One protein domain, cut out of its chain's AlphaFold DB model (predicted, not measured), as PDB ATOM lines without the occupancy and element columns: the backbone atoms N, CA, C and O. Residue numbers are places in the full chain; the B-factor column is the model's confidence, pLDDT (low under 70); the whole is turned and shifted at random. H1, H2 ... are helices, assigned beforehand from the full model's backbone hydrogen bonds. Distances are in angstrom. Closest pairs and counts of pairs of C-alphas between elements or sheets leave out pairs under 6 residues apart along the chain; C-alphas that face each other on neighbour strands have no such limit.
ATOM      1  N   HIS A  38       0.026  19.649   5.216       58.50
ATOM      2  CA  HIS A  38       0.020  20.264   3.899       58.50
ATOM      3  C   HIS A  38       0.605  19.286   2.869       58.50
ATOM      4  O   HIS A  38       1.588  18.610   3.176       58.50
ATOM      5  N   ILE A  39       0.061  19.196   1.653       64.62
ATOM      6  CA  ILE A  39       0.603  18.301   0.618       64.62
ATOM      7  C   ILE A  39       2.107  18.467   0.408       64.62
ATOM      8  O   ILE A  39       2.800  17.485   0.153       64.62
ATOM      9  N   ASN A  40       2.633  19.677   0.625       62.59
ATOM     10  CA  ASN A  40       4.071  19.915   0.587       62.59
ATOM     11  C   ASN A  40       4.809  19.087   1.634       62.59
ATOM     12  O   ASN A  40       5.861  18.562   1.313       62.59
ATOM     13  N   PHE A  41       4.273  18.899   2.842       67.62
ATOM     14  CA  PHE A  41       4.837  17.983   3.835       67.62
ATOM     15  C   PHE A  41       4.850  16.539   3.325       67.62
ATOM     16  O   PHE A  41       5.820  15.821   3.538       67.62
ATOM     17  N   TYR A  42       3.807  16.115   2.614       68.94
ATOM     18  CA  TYR A  42       3.687  14.747   2.118       68.94
ATOM     19  C   TYR A  42       4.597  14.447   0.924       68.94
ATOM     20  O   TYR A  42       5.354  13.476   0.964       68.94
ATOM     21  N   LEU A  43       4.554  15.282  -0.117       66.19
ATOM     22  CA  LEU A  43       5.343  15.127  -1.347       66.19
ATOM     23  C   LEU A  43       6.841  15.128  -1.075       66.19
ATOM     24  O   LEU A  43       7.608  14.400  -1.696       66.19
ATOM     25  N   LYS A  44       7.225  15.876  -0.052       66.31
ATOM     26  CA  LYS A  44       8.553  15.920   0.525       66.31
ATOM     27  C   LYS A  44       9.119  14.534   0.930       66.31
ATOM     28  O   LYS A  44      10.336  14.335   0.932       66.31
ATOM     29  N   PHE A  45       8.282  13.547   1.254       63.97
ATOM     30  CA  PHE A  45       8.723  12.183   1.598       63.97
ATOM     31  C   PHE A  45       8.509  11.151   0.485       63.97
ATOM     32  O   PHE A  45       8.833   9.986   0.691       63.97
ATOM     33  N   GLN A  46       7.989  11.563  -0.672       69.44
ATOM     34  CA  GLN A  46       7.670  10.670  -1.782       69.44
ATOM     35  C   GLN A  46       8.772  10.649  -2.851       69.44
ATOM     36  O   GLN A  46       9.638  11.525  -2.907       69.44
ATOM     37  N   GLU A  47       8.753   9.635  -3.720       67.56
ATOM     38  CA  GLU A  47       9.649   9.577  -4.879       67.56
ATOM     39  C   GLU A  47       9.434  10.792  -5.802       67.56
ATOM     40  O   GLU A  47       8.309  11.261  -5.964       67.56
ATOM     41  N   ARG A  48      10.486  11.268  -6.490       66.62
ATOM     42  CA  ARG A  48      10.380  12.414  -7.425       66.62
ATOM     43  C   ARG A  48       9.273  12.240  -8.477       66.62
ATOM     44  O   ARG A  48       8.645  13.209  -8.878       66.62
ATOM     45  N   ASN A  49       9.005  10.997  -8.879       75.19
ATOM     46  CA  ASN A  49       8.005  10.663  -9.894       75.19
ATOM     47  C   ASN A  49       6.627  10.335  -9.299       75.19
ATOM     48  O   ASN A  49       5.702  10.000 -10.045       75.19
ATOM     49  N   PHE A  50       6.479  10.386  -7.971       82.06
ATOM     50  CA  PHE A  50       5.238  10.038  -7.294       82.06
ATOM     51  C   PHE A  50       4.098  10.939  -7.752       82.06
ATOM     52  O   PHE A  50       3.072  10.419  -8.182       82.06
ATOM     53  N   LEU A  51       4.294  12.265  -7.723       80.06
ATOM     54  CA  LEU A  51       3.225  13.199  -8.072       80.06
ATOM     55  C   LEU A  51       2.756  12.983  -9.515       80.06
ATOM     56  O   LEU A  51       1.566  12.820  -9.754       80.06
ATOM     57  N   GLN A  52       3.694  12.865 -10.456       82.25
ATOM     58  CA  GLN A  52       3.376  12.613 -11.861       82.25
ATOM     59  C   GLN A  52       2.654  11.269 -12.058       82.25
ATOM     60  O   GLN A  52       1.685  11.164 -12.808       82.25
ATOM     61  N   THR A  53       3.091  10.221 -11.353       85.50
ATOM     62  CA  THR A  53       2.448   8.900 -11.410       85.50
ATOM     63  C   THR A  53       1.051   8.926 -10.791       85.50
ATOM     64  O   THR A  53       0.147   8.255 -11.290       85.50
ATOM     65  N   PHE A  54       0.866   9.682  -9.709       86.06
ATOM     66  CA  PHE A  54      -0.411   9.864  -9.032       86.06
ATOM     67  C   PHE A  54      -1.401  10.627  -9.912       86.06
ATOM     68  O   PHE A  54      -2.475  10.096 -10.186       86.06
ATOM     69  N   LEU A  55      -1.015  11.794 -10.436       87.69
ATOM     70  CA  LEU A  55      -1.853  12.601 -11.329       87.69
ATOM     71  C   LEU A  55      -2.282  11.798 -12.566       87.69
ATOM     72  O   LEU A  55      -3.469  11.736 -12.882       87.69
ATOM     73  N   ARG A  56      -1.360  11.038 -13.175       87.94
ATOM     74  CA  ARG A  56      -1.679  10.128 -14.287       87.94
ATOM     75  C   ARG A  56      -2.700   9.050 -13.908       87.94
ATOM     76  O   ARG A  56      -3.527   8.664 -14.731       87.94
ATOM     77  N   LYS A  57      -2.637   8.513 -12.684       89.12
ATOM     78  CA  LYS A  57      -3.608   7.518 -12.194       89.12
ATOM     79  C   LYS A  57      -4.980   8.140 -11.941       89.12
ATOM     80  O   LYS A  57      -5.973   7.498 -12.276       89.12
ATOM     81  N   VAL A  58      -5.028   9.343 -11.365       88.25
ATOM     82  CA  VAL A  58      -6.275  10.093 -11.138       88.25
ATOM     83  C   VAL A  58      -6.956  10.376 -12.474       88.25
ATOM     84  O   VAL A  58      -8.095   9.960 -12.667       88.25
ATOM     85  N   ARG A  59      -6.215  10.910 -13.450       87.19
ATOM     86  CA  ARG A  59      -6.712  11.155 -14.811       87.19
ATOM     87  C   ARG A  59      -7.314   9.902 -15.455       87.19
ATOM     88  O   ARG A  59      -8.459   9.912 -15.891       87.19
ATOM     89  N   LYS A  60      -6.593   8.774 -15.426       88.50
ATOM     90  CA  LYS A  60      -7.101   7.493 -15.958       88.50
ATOM     91  C   LYS A  60      -8.375   6.998 -15.262       88.50
ATOM     92  O   LYS A  60      -9.134   6.238 -15.854       88.50
ATOM     93  N   LYS A  61      -8.586   7.343 -13.988       87.50
ATOM     94  CA  LYS A  61      -9.810   6.998 -13.241       87.50
ATOM     95  C   LYS A  61     -10.979   7.878 -13.681       87.50
ATOM     96  O   LYS A  61     -12.098   7.379 -13.761       87.50
ATOM     97  N   GLU A  62     -10.725   9.149 -13.969       85.31
ATOM     98  CA  GLU A  62     -11.734  10.097 -14.456       85.31
ATOM     99  C   GLU A  62     -12.167   9.789 -15.890       85.31
ATOM    100  O   GLU A  62     -13.367   9.729 -16.150       85.31
ATOM    101  N   GLU A  63     -11.221   9.475 -16.781       86.25
ATOM    102  CA  GLU A  63     -11.507   9.066 -18.164       86.25
ATOM    103  C   GLU A  63     -12.448   7.846 -18.204       86.25
ATOM    104  O   GLU A  63     -13.476   7.871 -18.879       86.25
ATOM    105  N   LYS A  64     -12.184   6.826 -17.374       84.44
ATOM    106  CA  LYS A  64     -13.043   5.630 -17.272       84.44
ATOM    107  C   LYS A  64     -14.468   5.935 -16.803       84.44
ATOM    108  O   LYS A  64     -15.413   5.336 -17.301       84.44
ATOM    109  N   GLU A 240      23.659  16.031   5.299       69.31
ATOM    110  CA  GLU A 240      23.967  16.932   6.430       69.31
ATOM    111  C   GLU A 240      22.952  18.076   6.586       69.31
ATOM    112  O   GLU A 240      23.074  18.948   7.451       69.31
ATOM    113  N   TYR A 241      21.953  18.098   5.710       82.19
ATOM    114  CA  TYR A 241      20.964  19.151   5.611       82.19
ATOM    115  C   TYR A 241      19.649  18.674   6.199       82.19
ATOM    116  O   TYR A 241      19.125  17.615   5.847       82.19
ATOM    117  N   CYS A 242      19.094  19.493   7.088       84.00
ATOM    118  CA  CYS A 242      17.748  19.284   7.574       84.00
ATOM    119  C   CYS A 242      16.771  19.432   6.420       84.00
ATOM    120  O   CYS A 242      16.680  20.480   5.795       84.00
ATOM    121  N   PHE A 243      15.957  18.412   6.235       78.75
ATOM    122  CA  PHE A 243      15.011  18.324   5.148       78.75
ATOM    123  C   PHE A 243      13.885  19.381   5.181       78.75
ATOM    124  O   PHE A 243      13.353  19.747   4.140       78.75
ATOM    125  N   LEU A 244      13.505  19.879   6.362       82.06
ATOM    126  CA  LEU A 244      12.485  20.926   6.459       82.06
ATOM    127  C   LEU A 244      13.023  22.331   6.184       82.06
ATOM    128  O   LEU A 244      12.422  23.058   5.406       82.06
ATOM    129  N   CYS A 245      14.128  22.719   6.826       84.81
ATOM    130  CA  CYS A 245      14.674  24.070   6.692       84.81
ATOM    131  C   CYS A 245      15.778  24.204   5.635       84.81
ATOM    132  O   CYS A 245      16.278  25.306   5.444       84.81
ATOM    133  N   ASN A 246      16.208  23.107   5.004       82.25
ATOM    134  CA  ASN A 246      17.338  23.034   4.068       82.25
ATOM    135  C   ASN A 246      18.659  23.624   4.602       82.25
ATOM    136  O   ASN A 246      19.570  23.923   3.835       82.25
ATOM    137  N   LYS A 247      18.804  23.764   5.927       85.81
ATOM    138  CA  LYS A 247      20.026  24.258   6.580       85.81
ATOM    139  C   LYS A 247      20.906  23.090   7.020       85.81
ATOM    140  O   LYS A 247      20.394  22.074   7.498       85.81
ATOM    141  N   ARG A 248      22.228  23.261   6.916       86.38
ATOM    142  CA  ARG A 248      23.226  22.313   7.436       86.38
ATOM    143  C   ARG A 248      23.197  22.373   8.968       86.38
ATOM    144  O   ARG A 248      23.612  23.369   9.555       86.38
ATOM    145  N   LYS A 249      22.599  21.369   9.612       87.19
ATOM    146  CA  LYS A 249      22.345  21.335  11.066       87.19
ATOM    147  C   LYS A 249      22.470  19.909  11.595       87.19
ATOM    148  O   LYS A 249      22.234  18.952  10.863       87.19
ATOM    149  N   LYS A 250      22.737  19.769  12.898       87.00
ATOM    150  CA  LYS A 250      22.721  18.467  13.578       87.00
ATOM    151  C   LYS A 250      21.330  17.834  13.471       87.00
ATOM    152  O   LYS A 250      20.332  18.387  13.948       87.00
ATOM    153  N   LEU A 251      21.279  16.676  12.826       88.25
ATOM    154  CA  LEU A 251      20.052  15.928  12.602       88.25
ATOM    155  C   LEU A 251      19.634  15.120  13.831       88.25
ATOM    156  O   LEU A 251      20.454  14.742  14.672       88.25
ATOM    157  N   ASN A 252      18.336  14.847  13.926       87.19
ATOM    158  CA  ASN A 252      17.776  14.041  14.997       87.19
ATOM    159  C   ASN A 252      18.087  12.550  14.785       87.19
ATOM    160  O   ASN A 252      17.595  11.943  13.836       87.19
ATOM    161  N   LYS A 253      18.847  11.947  15.708       86.25
ATOM    162  CA  LYS A 253      19.293  10.543  15.622       86.25
ATOM    163  C   LYS A 253      18.130   9.549  15.524       86.25
ATOM    164  O   LYS A 253      18.182   8.602  14.746       86.25
ATOM    165  N   VAL A 254      17.060   9.792  16.280       84.81
ATOM    166  CA  VAL A 254      15.866   8.934  16.302       84.81
ATOM    167  C   VAL A 254      15.175   8.944  14.940       84.81
ATOM    168  O   VAL A 254      14.795   7.894  14.432       84.81
ATOM    169  N   MET A 255      15.068  10.113  14.313       85.50
ATOM    170  CA  MET A 255      14.450  10.254  12.992       85.50
ATOM    171  C   MET A 255      15.319   9.650  11.881       85.50
ATOM    172  O   MET A 255      14.792   9.058  10.941       85.50
ATOM    173  N   ILE A 256      16.647   9.712  12.010       83.75
ATOM    174  CA  ILE A 256      17.567   9.071  11.059       83.75
ATOM    175  C   ILE A 256      17.363   7.551  11.030       83.75
ATOM    176  O   ILE A 256      17.384   6.973   9.949       83.75
ATOM    177  N   SER A 257      17.077   6.915  12.176       81.56
ATOM    178  CA  SER A 257      16.848   5.456  12.251       81.56
ATOM    179  C   SER A 257      15.676   4.949  11.396       81.56
ATOM    180  O   SER A 257      15.587   3.764  11.092       81.56
ATOM    181  N   ILE A 258      14.791   5.858  10.989       81.19
ATOM    182  CA  ILE A 258      13.626   5.608  10.136       81.19
ATOM    183  C   ILE A 258      13.716   6.388   8.811       81.19
ATOM    184  O   ILE A 258      12.699   6.647   8.171       81.19
ATOM    185  N   ASN A 259      14.930   6.776   8.402       81.06
ATOM    186  CA  ASN A 259      15.245   7.492   7.157       81.06
ATOM    187  C   ASN A 259      14.589   8.881   7.015       81.06
ATOM    188  O   ASN A 259      14.306   9.346   5.906       81.06
ATOM    189  N   ILE A 260      14.374   9.577   8.135       83.38
ATOM    190  CA  ILE A 260      13.867  10.953   8.172       83.38
ATOM    191  C   ILE A 260      14.974  11.902   8.656       83.38
ATOM    192  O   ILE A 260      15.331  11.943   9.832       83.38
ATOM    193  N   TYR A 261      15.497  12.722   7.745       85.81
ATOM    194  CA  TYR A 261      16.609  13.644   8.012       85.81
ATOM    195  C   TYR A 261      16.111  15.034   8.433       85.81
ATOM    196  O   TYR A 261      16.079  15.962   7.632       85.81
ATOM    197  N   VAL A 262      15.686  15.201   9.686       88.00
ATOM    198  CA  VAL A 262      15.162  16.482  10.211       88.00
ATOM    199  C   VAL A 262      15.986  16.926  11.424       88.00
ATOM    200  O   VAL A 262      16.394  16.089  12.230       88.00
ATOM    201  N   CYS A 263      16.273  18.227  11.559       89.06
ATOM    202  CA  CYS A 263      16.963  18.757  12.741       89.06
ATOM    203  C   CYS A 263      16.046  18.781  13.972       89.06
ATOM    204  O   CYS A 263      14.822  18.706  13.862       89.06
ATOM    205  N   TYR A 264      16.642  18.908  15.159       88.56
ATOM    206  CA  TYR A 264      15.893  18.937  16.418       88.56
ATOM    207  C   TYR A 264      14.863  20.070  16.478       88.56
ATOM    208  O   TYR A 264      13.719  19.801  16.824       88.56
ATOM    209  N   GLU A 265      15.238  21.283  16.063       87.25
ATOM    210  CA  GLU A 265      14.339  22.447  16.043       87.25
ATOM    211  C   GLU A 265      13.105  22.201  15.164       87.25
ATOM    212  O   GLU A 265      11.971  22.319  15.614       87.25
ATOM    213  N   CYS A 266      13.315  21.782  13.912       87.12
ATOM    214  CA  CYS A 266      12.219  21.513  12.986       87.12
ATOM    215  C   CYS A 266      11.315  20.374  13.480       87.12
ATOM    216  O   CYS A 266      10.104  20.445  13.312       87.12
ATOM    217  N   LYS A 267      11.881  19.348  14.132       87.56
ATOM    218  CA  LYS A 267      11.097  18.275  14.755       87.56
ATOM    219  C   LYS A 267      10.247  18.780  15.926       87.56
ATOM    220  O   LYS A 267       9.152  18.266  16.116       87.56
ATOM    221  N   SER A 268      10.760  19.703  16.743       84.88
ATOM    222  CA  SER A 268      10.017  20.243  17.891       84.88
ATOM    223  C   SER A 268       8.933  21.235  17.483       84.88
ATOM    224  O   SER A 268       7.896  21.290  18.132       84.88
ATOM    225  N   THR A 269       9.164  22.005  16.421       84.50
ATOM    226  CA  THR A 269       8.207  23.008  15.942       84.50
ATOM    227  C   THR A 269       7.071  22.378  15.141       84.50
ATOM    228  O   THR A 269       5.936  22.835  15.219       84.50
ATOM    229  N   ASP A 270       7.356  21.330  14.365       79.62
ATOM    230  CA  ASP A 270       6.362  20.717  13.491       79.62
ATOM    231  C   ASP A 270       5.582  19.599  14.210       79.62
ATOM    232  O   ASP A 270       6.096  18.511  14.497       79.62
ATOM    233  N   SER A 271       4.297  19.870  14.455       79.94
ATOM    234  CA  SER A 271       3.351  18.943  15.084       79.94
ATOM    235  C   SER A 271       3.157  17.638  14.298       79.94
ATOM    236  O   SER A 271       2.748  16.627  14.880       79.94
ATOM    237  N   ASN A 272       3.513  17.601  13.010       78.38
ATOM    238  CA  ASN A 272       3.425  16.399  12.187       78.38
ATOM    239  C   ASN A 272       4.386  15.299  12.661       78.38
ATOM    240  O   ASN A 272       4.069  14.121  12.535       78.38
ATOM    241  N   PHE A 273       5.524  15.616  13.287       82.81
ATOM    242  CA  PHE A 273       6.431  14.573  13.808       82.81
ATOM    243  C   PHE A 273       6.002  13.992  15.150       82.81
ATOM    244  O   PHE A 273       6.729  13.196  15.756       82.81
ATOM    245  N   ARG A 274       4.813  14.359  15.626       85.31
ATOM    246  CA  ARG A 274       4.255  13.807  16.845       85.31
ATOM    247  C   ARG A 274       3.980  12.314  16.689       85.31
ATOM    248  O   ARG A 274       3.397  11.856  15.706       85.31
TER     249      ARG A 274
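What this domain is: This is residues 38 to 64 and 240 to 274 of the 423 residues of the protein "DNA repair protein RAD14, putative (RAD14)" of Plasmodium ovale wallikeri (UniProt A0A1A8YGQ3). One long helix, H2, sticks out with residues 52 to 64 as an arm from a body of loops and three short helices, with H1 near the arm's base and H3 and H4 in the part after the cut. The arm makes the length: the 62 printed residues span 48 by 22 by 20 A, the body without it 29 by 22 by 20 A. Along the chain come H1, H2, H3 and H4, with no named strand; the class is all helix, with 30 residues in named elements, under half. The whole is loose, with a radius of gyration of the C-alphas of 15.3 A.

How they stand to each other: H1, residues 39 to 43, and H2, residues 50 to 64, are close but not clearly touching; their closest C-alphas, of Leu 43 and Leu 51, are 7.3 A apart. H3, residues 253 to 256, and H4, residues 264 to 269, are apart from each other and from H1 and H2. Every O i to N i+4 pair is within hydrogen-bond range in H1, H2 and H4; H3 is too short for one.

Where its parts are: H1 begins at C-alpha 39 (0.603, 18.301, 0.618). H2 measures 21.3 A and ends at C-alpha 64 (-13.043, 5.630, -17.272). H4 measures 8.7 A and ends at C-alpha 269 (8.207, 23.008, 15.942).

The domain as a whole: Residues 65 to 239 are not printed, and C-alphas 64 and 240 are 45.4 A apart. Residues 38 to 48 and 240 have pLDDT under 70.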